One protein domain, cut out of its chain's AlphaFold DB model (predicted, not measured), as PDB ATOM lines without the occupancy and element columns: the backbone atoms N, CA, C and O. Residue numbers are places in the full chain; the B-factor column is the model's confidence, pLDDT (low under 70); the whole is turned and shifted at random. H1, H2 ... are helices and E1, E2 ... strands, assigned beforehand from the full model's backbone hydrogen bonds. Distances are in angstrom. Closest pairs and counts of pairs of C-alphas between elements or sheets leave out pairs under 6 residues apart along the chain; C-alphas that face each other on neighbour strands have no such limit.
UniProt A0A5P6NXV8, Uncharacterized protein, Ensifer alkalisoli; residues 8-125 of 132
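This is residues 8 to 125 of the 132 residues of an uncharacterized protein of Ensifer alkalisoli (UniProt A0A5P6NXV8). Two lobes lie end to end in a long, loose model: a small twisted sheet of E1, E4 and E2 with H1 over one face, and a second lobe of the long helix H2, the short strand E3 and much loop. E2 runs on toward E3 from one lobe to the other, and the last printed strand, E4, returns to the sheet between E1 and E2. The printed part has 118 residues, with two named helices and four named strands in the order E1 H1 E2 E3 H2 E4; the class is mixed, and 53 residues are in named elements, under half. The sheet's order is E1 - E4 - E2, antiparallel throughout. The whole is loose, with a radius of gyration of the C-alphas of 17.9 A, and spans 58 by 30 by 22 A.

E1, residues 8 to 12, begins at C-alpha 8 (72.167, -11.470, 325.060). H1, residues 18 to 29, is 16.3 A long; E2, residues 34 to 41, 21.1 A. E3 is residues 44 to 46, and H2, residues 70 to 87, is 25.7 A long. E4, residues 118 to 124, is 19.3 A long and ends at C-alpha 124 (76.488, -14.922, 330.791).

E1 and E4 are antiparallel at 156 degrees, with N 9 and O 121 2.8 A apart, within hydrogen-bond range. E4 and E2 are antiparallel at 155 degrees, with N 39 and O 120 at 2.8 A. H1 is on the sheet at a height of 7.5 A, slantwise to the strands; its closest C-alpha pair with E1 is Phe 11 and Met 21, 7.9 A. E1, H1 and E2 form a split strand-helix-strand unit, two strands running the same way with E4 between them, its crossover right-handed. E2 runs on into E3 at 45 degrees; E3 pairs with no named strand, but its residues 44 to 45 pair antiparallel with residues 62 to 63. H2 is not on the sheet. In H1 and H2 every O i to N i+4 pair is within hydrogen-bond range.

The C-alphas farthest apart, of Gly 30 and Gly 89, are 58.2 A apart. The printed part has no cut. The links E3 to H2, 23 residues, and H2 to E4, 30 residues, are long. Mean pLDDT of the printed part is 72.6; residues 66 to 70 and 90 to 125 are under 70.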
ATOM      1  N   GLY A   8      73.118 -12.473 324.580       81.56
ATOM      2  CA  GLY A   8      72.167 -11.470 325.060       81.56
ATOM      3  C   GLY A   8      70.745 -11.980 324.875       81.56
ATOM      4  O   GLY A   8      70.460 -12.593 323.848       81.56
ATOM      5  N   TYR A   9      69.872 -11.715 325.843       82.62
ATOM      6  CA  TYR A   9      68.433 -11.905 325.707       82.62
ATOM      7  C   TYR A   9      67.770 -10.525 325.637       82.62
ATOM      8  O   TYR A   9      67.925  -9.699 326.536       82.62
ATOM      9  N   VAL A  10      67.082 -10.250 324.531       83.62
ATOM     10  CA  VAL A  10      66.427  -8.964 324.265       83.62
ATOM     11  C   VAL A  10      64.932  -9.141 324.464       83.62
ATOM     12  O   VAL A  10      64.357 -10.047 323.865       83.62
ATOM     13  N   PHE A  11      64.303  -8.294 325.276       82.75
ATOM     14  CA  PHE A  11      62.856  -8.336 325.469       82.75
ATOM     15  C   PHE A  11      62.240  -6.949 325.600       82.75
ATOM     16  O   PHE A  11      62.887  -5.948 325.914       82.75
ATOM     17  N   SER A  12      60.940  -6.878 325.343       84.69
ATOM     18  CA  SER A  12      60.164  -5.680 325.635       84.69
ATOM     19  C   SER A  12      59.691  -5.741 327.081       84.69
ATOM     20  O   SER A  12      58.936  -6.643 327.438       84.69
ATOM     21  N   SER A  13      60.062  -4.747 327.890       82.69
ATOM     22  CA  SER A  13      59.613  -4.655 329.287       82.69
ATOM     23  C   SER A  13      58.108  -4.393 329.418       82.69
ATOM     24  O   SER A  13      57.550  -4.500 330.504       82.69
ATOM     25  N   ARG A  14      57.418  -4.091 328.308       84.56
ATOM     26  CA  ARG A  14      55.949  -4.047 328.243       84.56
ATOM     27  C   ARG A  14      55.298  -5.435 328.207       84.56
ATOM     28  O   ARG A  14      54.099  -5.529 328.438       84.56
ATOM     29  N   HIS A  15      56.053  -6.479 327.860       85.12
ATOM     30  CA  HIS A  15      55.519  -7.814 327.560       85.12
ATOM     31  C   HIS A  15      56.141  -8.935 328.402       85.12
ATOM     32  O   HIS A  15      55.566 -10.018 328.471       85.12
ATOM     33  N   ALA A  16      57.295  -8.696 329.026       84.31
ATOM     34  CA  ALA A  16      57.955  -9.644 329.913       84.31
ATOM     35  C   ALA A  16      58.696  -8.906 331.034       84.31
ATOM     36  O   ALA A  16      59.100  -7.753 330.867       84.31
ATOM     37  N   ASP A  17      58.881  -9.597 332.154       84.12
ATOM     38  CA  ASP A  17      59.753  -9.197 333.254       84.12
ATOM     39  C   ASP A  17      60.958 -10.148 333.363       84.12
ATOM     40  O   ASP A  17      61.063 -11.155 332.650       84.12
ATOM     41  N   ASP A  18      61.883  -9.833 334.268       81.62
ATOM     42  CA  ASP A  18      63.091 -10.632 334.467       81.62
ATOM     43  C   ASP A  18      62.797 -12.069 334.901       81.62
ATOM     44  O   ASP A  18      63.528 -12.987 334.527       81.62
ATOM     45  N   ALA A  19      61.733 -12.292 335.677       84.75
ATOM     46  CA  ALA A  19      61.382 -13.620 336.165       84.75
ATOM     47  C   ALA A  19      60.876 -14.509 335.020       84.75
ATOM     48  O   ALA A  19      61.326 -15.651 334.882       84.75
ATOM     49  N   MET A  20      60.000 -13.972 334.167       87.69
ATOM     50  CA  MET A  20      59.517 -14.632 332.956       87.69
ATOM     51  C   MET A  20      60.666 -14.931 331.993       87.69
ATOM     52  O   MET A  20      60.785 -16.058 331.511       87.69
ATOM     53  N   MET A  21      61.549 -13.957 331.765       84.31
ATOM     54  CA  MET A  21      62.725 -14.117 330.909       84.31
ATOM     55  C   MET A  21      63.653 -15.223 331.418       84.31
ATOM     56  O   MET A  21      64.060 -16.101 330.656       84.31
ATOM     57  N   MET A  22      63.958 -15.227 332.716       84.44
ATOM     58  CA  MET A  22      64.822 -16.234 333.330       84.44
ATOM     59  C   MET A  22      64.223 -17.637 333.236       84.44
ATOM     60  O   MET A  22      64.946 -18.587 332.925       84.44
ATOM     61  N   ALA A  23      62.911 -17.767 333.453       88.12
ATOM     62  CA  ALA A  23      62.202 -19.029 333.285       88.12
ATOM     63  C   ALA A  23      62.252 -19.517 331.827       88.12
ATOM     64  O   ALA A  23      62.564 -20.684 331.584       88.12
ATOM     65  N   GLU A  24      62.016 -18.630 330.857       88.44
ATOM     66  CA  GLU A  24      62.073 -18.962 329.429       88.44
ATOM     67  C   GLU A  24      63.477 -19.407 329.004       88.44
ATOM     68  O   GLU A  24      63.639 -20.445 328.356       88.44
ATOM     69  N   VAL A  25      64.505 -18.660 329.409       85.62
ATOM     70  CA  VAL A  25      65.907 -18.958 329.108       85.62
ATOM     71  C   VAL A  25      66.307 -20.308 329.708       85.62
ATOM     72  O   VAL A  25      66.834 -21.165 328.997       85.62
ATOM     73  N   GLN A  26      66.028 -20.543 330.990       86.50
ATOM     74  CA  GLN A  26      66.367 -21.812 331.642       86.50
ATOM     75  C   GLN A  26      65.613 -22.991 331.014       86.50
ATOM     76  O   GLN A  26      66.224 -24.022 330.736       86.50
ATOM     77  N   HIS A  27      64.324 -22.824 330.700       88.81
ATOM     78  CA  HIS A  27      63.532 -23.841 330.006       88.81
ATOM     79  C   HIS A  27      64.084 -24.142 328.601       88.81
ATOM     80  O   HIS A  27      64.165 -25.300 328.193       88.81
ATOM     81  N   ARG A  28      64.507 -23.117 327.852       85.81
ATOM     82  CA  ARG A  28      65.013 -23.263 326.479       85.81
ATOM     83  C   ARG A  28      66.375 -23.949 326.397       85.81
ATOM     84  O   ARG A  28      66.646 -24.630 325.400       85.81
ATOM     85  N   PHE A  29      67.242 -23.699 327.375       81.62
ATOM     86  CA  PHE A  29      68.624 -24.173 327.376       81.62
ATOM     87  C   PHE A  29      68.844 -25.424 328.234       81.62
ATOM     88  O   PHE A  29      69.799 -26.148 327.969       81.62
ATOM     89  N   GLY A  30      67.963 -25.709 329.198       82.50
ATOM     90  CA  GLY A  30      68.033 -26.901 330.049       82.50
ATOM     91  C   GLY A  30      69.052 -26.819 331.189       82.50
ATOM     92  O   GLY A  30      69.217 -27.790 331.915       82.50
ATOM     93  N   TYR A  31      69.715 -25.675 331.375       79.62
ATOM     94  CA  TYR A  31      70.679 -25.443 332.449       79.62
ATOM     95  C   TYR A  31      70.484 -24.066 333.085       79.62
ATOM     96  O   TYR A  31      69.878 -23.160 332.507       79.62
ATOM     97  N   HIS A  32      71.013 -23.907 334.299       77.50
ATOM     98  CA  HIS A  32      70.922 -22.651 335.028       77.50
ATOM     99  C   HIS A  32      71.762 -21.560 334.349       77.50
ATOM    100  O   HIS A  32      72.960 -21.725 334.118       77.50
ATOM    101  N   VAL A  33      71.129 -20.428 334.050       78.31
ATOM    102  CA  VAL A  33      71.776 -19.244 333.474       78.31
ATOM    103  C   VAL A  33      71.890 -18.172 334.548       78.31
ATOM    104  O   VAL A  33      70.919 -17.917 335.255       78.31
ATOM    105  N   GLN A  34      73.060 -17.535 334.654       75.88
ATOM    106  CA  GLN A  34      73.269 -16.401 335.552       75.88
ATOM    107  C   GLN A  34      73.191 -15.077 334.769       75.88
ATOM    108  O   GLN A  34      73.989 -14.852 333.846       75.88
ATOM    109  N   PRO A  35      72.246 -14.181 335.106       74.81
ATOM    110  CA  PRO A  35      72.174 -12.859 334.510       74.81
ATOM    111  C   PRO A  35      73.346 -12.029 335.038       74.81
ATOM    112  O   PRO A  35      73.664 -12.072 336.227       74.81
ATOM    113  N   ARG A  36      74.026 -11.293 334.153       72.31
ATOM    114  CA  ARG A  36      75.216 -10.515 334.533       72.31
ATOM    115  C   ARG A  36      74.964  -9.019 334.569       72.31
ATOM    116  O   ARG A  36      75.545  -8.332 335.403       72.31
ATOM    117  N   ARG A  37      74.194  -8.505 333.608       78.69
ATOM    118  CA  ARG A  37      73.939  -7.071 333.481       78.69
ATOM    119  C   ARG A  37      72.651  -6.800 332.720       78.69
ATOM    120  O   ARG A  37      72.495  -7.268 331.595       78.69
ATOM    121  N   GLU A  38      71.820  -5.955 333.304       78.25
ATOM    122  CA  GLU A  38      70.678  -5.341 332.637       78.25
ATOM    123  C   GLU A  38      71.093  -4.055 331.926       78.25
ATOM    124  O   GLU A  38      71.896  -3.265 332.437       78.25
ATOM    125  N   LEU A  39      70.576  -3.871 330.715       79.50
ATOM    126  CA  LEU A  39      70.727  -2.676 329.903       79.50
ATOM    127  C   LEU A  39      69.345  -2.255 329.404       79.50
ATOM    128  O   LEU A  39      68.818  -2.829 328.453       79.50
ATOM    129  N   SER A  40      68.779  -1.221 330.013       77.94
ATOM    130  CA  SER A  40      67.578  -0.557 329.502       77.94
ATOM    131  C   SER A  40      67.988   0.550 328.529       77.94
ATOM    132  O   SER A  40      68.910   1.318 328.813       77.94
ATOM    133  N   PHE A  41      67.333   0.637 327.375       74.56
ATOM    134  CA  PHE A  41      67.578   1.706 326.404       74.56
ATOM    135  C   PHE A  41      66.298   2.041 325.646       74.56
ATOM    136  O   PHE A  41      65.447   1.187 325.388       74.56
ATOM    137  N   ASP A  42      66.206   3.298 325.237       72.88
ATOM    138  CA  ASP A  42      65.172   3.746 324.323       72.88
ATOM    139  C   ASP A  42      65.621   3.468 322.889       72.88
ATOM    140  O   ASP A  42      66.704   3.874 322.459       72.88
ATOM    141  N   GLN A  43      64.795   2.734 322.149       74.38
ATOM    142  CA  GLN A  43      65.064   2.444 320.746       74.38
ATOM    143  C   GLN A  43      64.743   3.663 319.880       74.38
ATOM    144  O   GLN A  43      63.660   4.240 319.989       74.38
ATOM    145  N   GLY A  44      65.654   4.021 318.977       75.75
ATOM    146  CA  GLY A  44      65.462   5.128 318.043       75.75
ATOM    147  C   GLY A  44      66.767   5.689 317.487       75.75
ATOM    148  O   GLY A  44      67.853   5.174 317.747       75.75
ATOM    149  N   TYR A  45      66.664   6.762 316.707       76.69
ATOM    150  CA  TYR A  45      67.813   7.511 316.186       76.69
ATOM    151  C   TYR A  45      67.538   9.006 316.196       76.69
ATOM    152  O   TYR A  45      66.406   9.422 315.978       76.69
ATOM    153  N   PHE A  46      68.559   9.831 316.393       77.81
ATOM    154  CA  PHE A  46      68.387  11.278 316.320       77.81
ATOM    155  C   PHE A  46      68.065  11.713 314.889       77.81
ATOM    156  O   PHE A  46      68.729  11.286 313.946       77.81
ATOM    157  N   GLU A  47      67.088  12.612 314.713       78.62
ATOM    158  CA  GLU A  47      66.771  13.152 313.380       78.62
ATOM    159  C   GLU A  47      67.993  13.798 312.713       78.62
ATOM    160  O   GLU A  47      68.173  13.719 311.496       78.62
ATOM    161  N   THR A  48      68.833  14.437 313.527       79.19
ATOM    162  CA  THR A  48      70.030  15.150 313.092       79.19
ATOM    163  C   THR A  48      71.241  14.611 313.845       79.19
ATOM    164  O   THR A  48      71.400  14.872 315.033       79.19
ATOM    165  N   ALA A  49      72.099  13.860 313.148       84.06
ATOM    166  CA  ALA A  49      73.327  13.288 313.709       84.06
ATOM    167  C   ALA A  49      74.549  14.223 313.598       84.06
ATOM    168  O   ALA A  49      75.570  13.968 314.226       84.06
ATOM    169  N   TRP A  50      74.460  15.303 312.817       86.75
ATOM    170  CA  TRP A  50      75.528  16.289 312.639       86.75
ATOM    171  C   TRP A  50      75.014  17.674 313.026       86.75
ATOM    172  O   TRP A  50      74.118  18.207 312.376       86.75
ATOM    173  N   VAL A  51      75.596  18.268 314.071       85.06
ATOM    174  CA  VAL A  51      75.284  19.630 314.522       85.06
ATOM    175  C   VAL A  51      76.574  20.442 314.600       85.06
ATOM    176  O   VAL A  51      77.498  20.084 315.327       85.06
ATOM    177  N   ASN A  52      76.638  21.556 313.864       86.75
ATOM    178  CA  ASN A  52      77.825  22.410 313.765       86.75
ATOM    179  C   ASN A  52      79.078  21.609 313.350       86.75
ATOM    180  O   ASN A  52      79.155  21.093 312.238       86.75
ATOM    181  N   ASN A  53      80.055  21.490 314.245       87.44
ATOM    182  CA  ASN A  53      81.308  20.763 314.061       87.44
ATOM    183  C   ASN A  53      81.331  19.398 314.776       87.44
ATOM    184  O   ASN A  53      82.398  18.804 314.910       87.44
ATOM    185  N   VAL A  54      80.184  18.914 315.261       89.38
ATOM    186  CA  VAL A  54      80.068  17.652 316.001       89.38
ATOM    187  C   VAL A  54      79.207  16.669 315.219       89.38
ATOM    188  O   VAL A  54      78.092  16.988 314.809       89.38
ATOM    189  N   VAL A  55      79.730  15.456 315.048       89.75
ATOM    190  CA  VAL A  55      79.064  14.358 314.344       89.75
ATOM    191  C   VAL A  55      78.934  13.164 315.281       89.75
ATOM    192  O   VAL A  55      79.927  12.673 315.814       89.75
ATOM    193  N   ALA A  56      77.707  12.694 315.477       89.62
ATOM    194  CA  ALA A  56      77.401  11.470 316.198       89.62
ATOM    195  C   ALA A  56      77.503  10.264 315.253       89.62
ATOM    196  O   ALA A  56      76.949  10.277 314.154       89.62
ATOM    197  N   LEU A  57      78.184   9.204 315.695       87.94
ATOM    198  CA  LEU A  57      78.401   7.971 314.932       87.94
ATOM    199  C   LEU A  57      78.075   6.742 315.789       87.94
ATOM    200  O   LEU A  57      78.182   6.777 317.019       87.94
ATOM    201  N   GLY A  58      77.688   5.645 315.146       86.31
ATOM    202  CA  GLY A  58      77.309   4.399 315.807       86.31
ATOM    203  C   GLY A  58      76.161   4.603 316.797       86.31
ATOM    204  O   GLY A  58      75.202   5.321 316.510       86.31
ATOM    205  N   THR A  59      76.282   4.018 317.991       85.19
ATOM    206  CA  THR A  59      75.259   4.105 319.050       85.19
ATOM    207  C   THR A  59      74.972   5.531 319.516       85.19
ATOM    208  O   THR A  59      73.879   5.788 320.006       85.19
ATOM    209  N   ALA A  60      75.913   6.471 319.349       85.81
ATOM    210  CA  ALA A  60      75.703   7.873 319.714       85.81
ATOM    211  C   ALA A  60      74.698   8.579 318.788       85.81
ATOM    212  O   ALA A  60      74.081   9.560 319.185       85.81
ATOM    213  N   SER A  61      74.535   8.086 317.557       82.62
ATOM    214  CA  SER A  61      73.565   8.619 316.590       82.62
ATOM    215  C   SER A  61      72.186   7.955 316.691       82.62
ATOM    216  O   SER A  61      71.186   8.513 316.241       82.62
ATOM    217  N   GLY A  62      72.126   6.775 317.304       80.50
ATOM    218  CA  GLY A  62      70.915   5.987 317.463       80.50
ATOM    219  C   GLY A  62      71.220   4.522 317.732       80.50
ATOM    220  O   GLY A  62      72.297   4.019 317.408       80.50
ATOM    221  N   PHE A  63      70.248   3.824 318.307       79.81
ATOM    222  CA  PHE A  63      70.311   2.396 318.561       79.81
ATOM    223  C   PHE A  63      68.968   1.736 318.253       79.81
ATOM    224  O   PHE A  63      67.906   2.199 318.664       79.81
ATOM    225  N   VAL A  64      69.036   0.617 317.543       76.31
ATOM    226  CA  VAL A  64      67.912  -0.286 317.295       76.31
ATOM    227  C   VAL A  64      68.378  -1.681 317.678       76.31
ATOM    228  O   VAL A  64      69.565  -1.997 317.538       76.31
ATOM    229  N   GLU A  65      67.463  -2.500 318.193       72.31
ATOM    230  CA  GLU A  65      67.801  -3.840 318.656       72.31
ATOM    231  C   GLU A  65      68.510  -4.678 317.573       72.31
ATOM    232  O   GLU A  65      68.172  -4.611 316.385       72.31
ATOM    233  N   PRO A  66      69.525  -5.471 317.959       66.75
ATOM    234  CA  PRO A  66      70.380  -6.175 317.015       66.75
ATOM    235  C   PRO A  66      69.729  -7.487 316.550       66.75
ATOM    236  O   PRO A  66      70.239  -8.569 316.829       66.75
ATOM    237  N   LEU A  67      68.605  -7.411 315.829       63.94
ATOM    238  CA  LEU A  67      67.989  -8.588 315.192       63.94
ATOM    239  C   LEU A  67      68.811  -9.082 313.977       63.94
ATOM    240  O   LEU A  67      68.740 -10.242 313.584       63.94
ATOM    241  N   GLY A  68      69.650  -8.207 313.414       57.94
ATOM    242  CA  GLY A  68      70.706  -8.517 312.447       57.94
ATOM    243  C   GLY A  68      71.994  -7.772 312.810       57.94
ATOM    244  O   GLY A  68      71.983  -6.939 313.712       57.94
ATOM    245  N   ALA A  69      73.108  -8.051 312.119       53.50
ATOM    246  CA  ALA A  69      74.441  -7.451 312.334       53.50
ATOM    247  C   ALA A  69      74.519  -5.945 311.974       53.50
ATOM    248  O   ALA A  69      75.422  -5.481 311.281       53.50
ATOM    249  N   ALA A  70      73.535  -5.178 312.430       60.56
ATOM    250  CA  ALA A  70      73.201  -3.849 311.966       60.56
ATOM    251  C   ALA A  70      74.181  -2.790 312.473       60.56
ATOM    252  O   ALA A  70      74.500  -1.867 311.735       60.56
ATOM    253  N   LEU A  71      74.708  -2.924 313.695       74.06
ATOM    254  CA  LEU A  71      75.434  -1.825 314.339       74.06
ATOM    255  C   LEU A  71      76.783  -1.504 313.672       74.06
ATOM    256  O   LEU A  71      77.091  -0.342 313.405       74.06
ATOM    257  N   ALA A  72      77.589  -2.532 313.390       80.31
ATOM    258  CA  ALA A  72      78.886  -2.344 312.745       80.31
ATOM    259  C   ALA A  72      78.709  -1.855 311.302       80.31
ATOM    260  O   ALA A  72      79.317  -0.863 310.913       80.31
ATOM    261  N   ALA A  73      77.819  -2.500 310.538       81.69
ATOM    262  CA  ALA A  73      77.503  -2.101 309.169       81.69
ATOM    263  C   ALA A  73      76.993  -0.651 309.094       81.69
ATOM    264  O   ALA A  73      77.440   0.115 308.246       81.69
ATOM    265  N   TYR A  74      76.124  -0.256 310.026       80.19
ATOM    266  CA  TYR A  74      75.621   1.110 310.134       80.19
ATOM    267  C   TYR A  74      76.741   2.119 310.399       80.19
ATOM    268  O   TYR A  74      76.848   3.120 309.697       80.19
ATOM    269  N   THR A  75      77.627   1.821 311.351       86.75
ATOM    270  CA  THR A  75      78.766   2.696 311.668       86.75
ATOM    271  C   THR A  75      79.708   2.849 310.468       86.75
ATOM    272  O   THR A  75      80.153   3.957 310.171       86.75
ATOM    273  N   PHE A  76      79.982   1.763 309.735       89.19
ATOM    274  CA  PHE A  76      80.799   1.823 308.519       89.19
ATOM    275  C   PHE A  76      80.161   2.681 307.425       89.19
ATOM    276  O   PHE A  76      80.859   3.463 306.779       89.19
ATOM    277  N   GLU A  77      78.848   2.577 307.231       86.81
ATOM    278  CA  GLU A  77      78.137   3.395 306.248       86.81
ATOM    279  C   GLU A  77      78.151   4.883 306.634       86.81
ATOM    280  O   GLU A  77      78.390   5.743 305.787       86.81
ATOM    281  N   GLN A  78      77.993   5.208 307.921       87.38
ATOM    282  CA  GLN A  78      78.118   6.587 308.401       87.38
ATOM    283  C   GLN A  78      79.517   7.162 308.166       87.38
ATOM    284  O   GLN A  78      79.640   8.297 307.707       87.38
ATOM    285  N   LEU A  79      80.568   6.377 308.427       91.44
ATOM    286  CA  LEU A  79      81.952   6.783 308.169       91.44
ATOM    287  C   LEU A  79      82.209   7.014 306.678       91.44
ATOM    288  O   LEU A  79      82.805   8.024 306.312       91.44
ATOM    289  N   ARG A  80      81.707   6.129 305.811       90.25
ATOM    290  CA  ARG A  80      81.804   6.289 304.354       90.25
ATOM    291  C   ARG A  80      81.103   7.562 303.874       90.25
ATOM    292  O   ARG A  80      81.602   8.247 302.983       90.25
ATOM    293  N   ASN A  81      79.950   7.892 304.448       87.38
ATOM    294  CA  ASN A  81      79.233   9.118 304.102       87.38
ATOM    295  C   ASN A  81      79.933  10.369 304.647       87.38
ATOM    296  O   ASN A  81      79.983  11.377 303.945       87.38
ATOM    297  N   LEU A  82      80.547  10.291 305.831       88.81
ATOM    298  CA  LEU A  82      81.386  11.366 306.363       88.81
ATOM    299  C   LEU A  82      82.586  11.643 305.456       88.81
ATOM    300  O   LEU A  82      82.820  12.790 305.086       88.81
ATOM    301  N   GLU A  83      83.311  10.595 305.064       91.56
ATOM    302  CA  GLU A  83      84.462  10.684 304.163       91.56
ATOM    303  C   GLU A  83      84.090  11.393 302.857       91.56
ATOM    304  O   GLU A  83      84.773  12.330 302.446       91.56
ATOM    305  N   ARG A  84      82.965  11.006 302.241       87.38
ATOM    306  CA  ARG A  84      82.461  11.629 301.009       87.38
ATOM    307  C   ARG A  84      82.208  13.125 301.169       87.38
ATOM    308  O   ARG A  84      82.621  13.886 300.303       87.38
ATOM    309  N   ILE A  85      81.562  13.535 302.262       85.88
ATOM    310  CA  ILE A  85      81.235  14.947 302.531       85.88
ATOM    311  C   ILE A  85      82.509  15.772 302.747       85.88
ATOM    312  O   ILE A  85      82.621  16.896 302.256       85.88
ATOM    313  N   LEU A  86      83.482  15.217 303.474       87.31
ATOM    314  CA  LEU A  86      84.760  15.887 303.717       87.31
ATOM    315  C   LEU A  86      85.589  15.996 302.429       87.31
ATOM    316  O   LEU A  86      86.183  17.041 302.173       87.31
ATOM    317  N   ALA A  87      85.586  14.954 301.596       88.19
ATOM    318  CA  ALA A  87      86.286  14.944 300.313       88.19
ATOM    319  C   ALA A  87      85.649  15.881 299.273       88.19
ATOM    320  O   ALA A  87      86.359  16.439 298.440       88.19
ATOM    321  N   SER A  88      84.328  16.091 299.324       82.62
ATOM    322  CA  SER A  88      83.600  16.980 298.410       82.62
ATOM    323  C   SER A  88      83.607  18.456 298.827       82.62
ATOM    324  O   SER A  88      82.846  19.244 298.275       82.62
ATOM    325  N   GLY A  89      84.433  18.856 299.802       73.06
ATOM    326  CA  GLY A  89      84.558  20.258 300.219       73.06
ATOM    327  C   GLY A  89      83.421  20.771 301.114       73.06
ATOM    328  O   GLY A  89      83.243  21.979 301.229       73.06
ATOM    329  N   GLY A  90      82.660  19.882 301.762       63.75
ATOM    330  CA  GLY A  90      81.638  20.255 302.750       63.75
ATOM    331  C   GLY A  90      80.257  20.598 302.177       63.75
ATOM    332  O   GLY A  90      79.323  20.844 302.941       63.75
ATOM    333  N   GLU A  91      80.072  20.556 300.857       57.34
ATOM    334  CA  GLU A  91      78.757  20.750 300.244       57.34
ATOM    335  C   GLU A  91      77.948  19.447 300.276       57.34
ATOM    336  O   GLU A  91      77.965  18.673 299.325       57.34
ATOM    337  N   SER A  92      77.272  19.178 301.403       55.53
ATOM    338  CA  SER A  92      75.939  18.539 301.491       55.53
ATOM    339  C   SER A  92      75.613  18.102 302.924       55.53
ATOM    340  O   SER A  92      75.829  16.958 303.324       55.53
ATOM    341  N   CYS A  93      74.965  18.995 303.673       48.00
ATOM    342  CA  CYS A  93      74.345  18.721 304.977       48.00
ATOM    343  C   CYS A  93      73.199  17.672 304.906       48.00
ATOM    344  O   CYS A  93      72.720  17.188 305.931       48.00
ATOM    345  N   SER A  94      72.734  17.301 303.707       54.31
ATOM    346  CA  SER A  94      71.602  16.385 303.494       54.31
ATOM    347  C   SER A  94      71.977  14.897 303.449       54.31
ATOM    348  O   SER A  94      71.093  14.057 303.594       54.31
ATOM    349  N   LEU A  95      73.256  14.541 303.274       53.91
ATOM    350  CA  LEU A  95      73.673  13.155 303.000       53.91
ATOM    351  C   LEU A  95      73.757  12.260 304.247       53.91
ATOM    352  O   LEU A  95      73.560  11.052 304.142       53.91
ATOM    353  N   MET A  96      73.958  12.830 305.440       55.03
ATOM    354  CA  MET A  96      73.891  12.070 306.701       55.03
ATOM    355  C   MET A  96      72.466  11.855 307.231       55.03
ATOM    356  O   MET A  96      72.286  11.198 308.253       55.03
ATOM    357  N   ARG A  97      71.430  12.324 306.522       54.00
ATOM    358  CA  ARG A  97      70.021  12.002 306.819       54.00
ATOM    359  C   ARG A  97      69.625  10.591 306.368       54.00
ATOM    360  O   ARG A  97      68.433  10.337 306.198       54.00
ATOM    361  N   SER A  98      70.572   9.674 306.143       47.62
ATOM    362  CA  SER A  98      70.265   8.293 305.761       47.62
ATOM    363  C   SER A  98      69.497   7.607 306.894       47.62
ATOM    364  O   SER A  98      70.077   7.020 307.810       47.62
ATOM    365  N   LYS A  99      68.169   7.725 306.846       50.03
ATOM    366  CA  LYS A  99      67.245   7.029 307.728       50.03
ATOM    367  C   LYS A  99      67.475   5.533 307.528       50.03
ATOM    368  O   LYS A  99      67.345   5.065 306.394       50.03
ATOM    369  N   PRO A 100      67.782   4.757 308.577       48.16
ATOM    370  CA  PRO A 100      67.604   3.316 308.487       48.16
ATOM    371  C   PRO A 100      66.130   3.085 308.129       48.16
ATOM    372  O   PRO A 100      65.260   3.626 308.809       48.16
ATOM    373  N   SER A 101      65.823   2.337 307.060       40.75
ATOM    374  CA  SER A 101      64.434   2.220 306.558       40.75
ATOM    375  C   SER A 101      63.453   1.633 307.583       40.75
ATOM    376  O   SER A 101      62.242   1.739 307.419       40.75
ATOM    377  N   THR A 102      63.987   1.033 308.646       43.16
ATOM    378  CA  THR A 102      63.275   0.356 309.732       43.16
ATOM    379  C   THR A 102      63.323   1.096 311.070       43.16
ATOM    380  O   THR A 102      62.676   0.652 312.013       43.16
ATOM    381  N   ALA A 103      64.054   2.208 311.191       48.94
ATOM    382  CA  ALA A 103      64.169   2.920 312.460       48.94
ATOM    383  C   ALA A 103      63.161   4.077 312.545       48.94
ATOM    384  O   ALA A 103      62.856   4.725 311.539       48.94
ATOM    385  N   GLN A 104      62.677   4.383 313.755       52.81
ATOM    386  CA  GLN A 104      61.825   5.546 314.048       52.81
ATOM    387  C   GLN A 104      62.645   6.699 314.648       52.81
ATOM    388  O   GLN A 104      63.553   6.472 315.448       52.81
ATOM    389  N   THR A 105      62.356   7.928 314.214       50.84
ATOM    390  CA  THR A 105      63.082   9.133 314.634       50.84
ATOM    391  C   THR A 105      62.817   9.446 316.109       50.84
ATOM    392  O   THR A 105      61.667   9.469 316.538       50.84
ATOM    393  N   TYR A 106      63.872   9.743 316.859       48.88
ATOM    394  CA  TYR A 106      63.856  10.273 318.218       48.88
ATOM    395  C   TYR A 106      63.718  11.804 318.166       48.88
ATOM    396  O   TYR A 106      64.604  12.491 317.647       48.88
ATOM    397  N   ASP A 107      62.599  12.325 318.678       50.31
ATOM    398  CA  ASP A 107      62.286  13.758 318.786       50.31
ATOM    399  C   ASP A 107      62.269  14.176 320.274       50.31
ATOM    400  O   ASP A 107      61.401  13.714 321.023       50.31
ATOM    401  N   PRO A 108      63.191  15.049 320.727       47.22
ATOM    402  CA  PRO A 108      63.262  15.473 322.125       47.22
ATOM    403  C   PRO A 108      62.119  16.415 322.552       47.22
ATOM    404  O   PRO A 108      61.841  16.517 323.745       47.22
ATOM    405  N   GLY A 109      61.447  17.104 321.616       41.78
ATOM    406  CA  GLY A 109      60.357  18.057 321.892       41.78
ATOM    407  C   GLY A 109      58.954  17.451 321.786       41.78
ATOM    408  O   GLY A 109      57.980  18.012 322.287       41.78
ATOM    409  N   ARG A 110      58.857  16.273 321.171       40.75
ATOM    410  CA  ARG A 110      57.645  15.460 321.042       40.75
ATOM    411  C   ARG A 110      57.909  14.097 321.672       40.75
ATOM    412  O   ARG A 110      57.714  13.062 321.044       40.75
ATOM    413  N   ALA A 111      58.369  14.108 322.922       35.88
ATOM    414  CA  ALA A 111      58.649  12.921 323.724       35.88
ATOM    415  C   ALA A 111      57.355  12.173 324.110       35.88
ATOM    416  O   ALA A 111      57.026  12.001 325.277       35.88
ATOM    417  N   SER A 112      56.597  11.709 323.120       35.94
ATOM    418  CA  SER A 112      55.860  10.465 323.257       35.94
ATOM    419  C   SER A 112      56.766   9.406 322.658       35.94
ATOM    420  O   SER A 112      56.754   9.161 321.453       35.94
ATOM    421  N   ALA A 113      57.630   8.838 323.497       40.22
ATOM    422  CA  ALA A 113      58.339   7.612 323.191       40.22
ATOM    423  C   ALA A 113      57.290   6.530 322.892       40.22
ATOM    424  O   ALA A 113      56.798   5.854 323.795       40.22
ATOM    425  N   ILE A 114      56.901   6.371 321.624       40.34
ATOM    426  CA  ILE A 114      55.916   5.347 321.239       40.34
ATOM    427  C   ILE A 114      56.481   3.944 321.569       40.34
ATOM    428  O   ILE A 114      55.728   3.014 321.868       40.34
ATOM    429  N   THR A 115      57.807   3.836 321.709       46.62
ATOM    430  CA  THR A 115      58.572   2.651 322.125       46.62
ATOM    431  C   THR A 115      59.366   2.860 323.429       46.62
ATOM    432  O   THR A 115      60.505   2.425 323.548       46.62
ATOM    433  N   SER A 116      58.790   3.506 324.448       48.53
ATOM    434  CA  SER A 116      59.312   3.393 325.822       48.53
ATOM    435  C   SER A 116      59.274   1.933 326.306       48.53
ATOM    436  O   SER A 116      58.196   1.356 326.448       48.53
ATOM    437  N   GLY A 117      60.428   1.320 326.572       60.22
ATOM    438  CA  GLY A 117      60.492   0.026 327.266       60.22
ATOM    439  C   GLY A 117      60.976  -1.155 326.426       60.22
ATOM    440  O   GLY A 117      60.273  -2.162 326.272       60.22
ATOM    441  N   CYS A 118      62.204  -1.058 325.917       64.88
ATOM    442  CA  CYS A 118      62.978  -2.242 325.569       64.88
ATOM    443  C   CYS A 118      64.139  -2.405 326.548       64.88
ATOM    444  O   CYS A 118      64.849  -1.451 326.867       64.88
ATOM    445  N   THR A 119      64.299  -3.627 327.039       67.62
ATOM    446  CA  THR A 119      65.351  -3.989 327.982       67.62
ATOM    447  C   THR A 119      66.128  -5.147 327.381       67.62
ATOM    448  O   THR A 119      65.566  -6.170 326.995       67.62
ATOM    449  N   ILE A 120      67.444  -4.986 327.265       67.81
ATOM    450  CA  ILE A 120      68.340  -6.099 326.959       67.81
ATOM    451  C   ILE A 120      68.945  -6.563 328.262       67.81
ATOM    452  O   ILE A 120      69.676  -5.832 328.927       67.81
ATOM    453  N   MET A 121      68.717  -7.829 328.565       67.06
ATOM    454  CA  MET A 121      69.456  -8.523 329.596       67.06
ATOM    455  C   MET A 121      70.630  -9.255 328.966       67.06
ATOM    456  O   MET A 121      70.491 -10.176 328.159       67.06
ATOM    457  N   VAL A 122      71.836  -8.831 329.330       64.12
ATOM    458  CA  VAL A 122      73.057  -9.532 328.952       64.12
ATOM    459  C   VAL A 122      73.294 -10.628 329.983       64.12
ATOM    460  O   VAL A 122      73.767 -10.387 331.100       64.12
ATOM    461  N   ALA A 123      72.962 -11.854 329.592       62.44
ATOM    462  CA  ALA A 123      73.201 -13.040 330.394       62.44
ATOM    463  C   ALA A 123      74.564 -13.656 330.049       62.44
ATOM    464  O   ALA A 123      74.984 -13.729 328.893       62.44
ATOM    465  N   GLU A 124      75.293 -14.128 331.054       60.19
ATOM    466  CA  GLU A 124      76.488 -14.922 330.791       60.19
ATOM    467  C   GLU A 124      76.117 -16.399 330.892       60.19
ATOM    468  O   GLU A 124      75.962 -16.957 331.975       60.19
ATOM    469  N   MET A 125      75.957 -17.046 329.740       61.47
ATOM    470  CA  MET A 125      75.681 -18.479 329.673       61.47
ATOM    471  C   MET A 125      77.000 -19.249 329.708       61.47
ATOM    472  O   MET A 125      77.542 -19.660 328.679       61.47
TER     473      MET A 125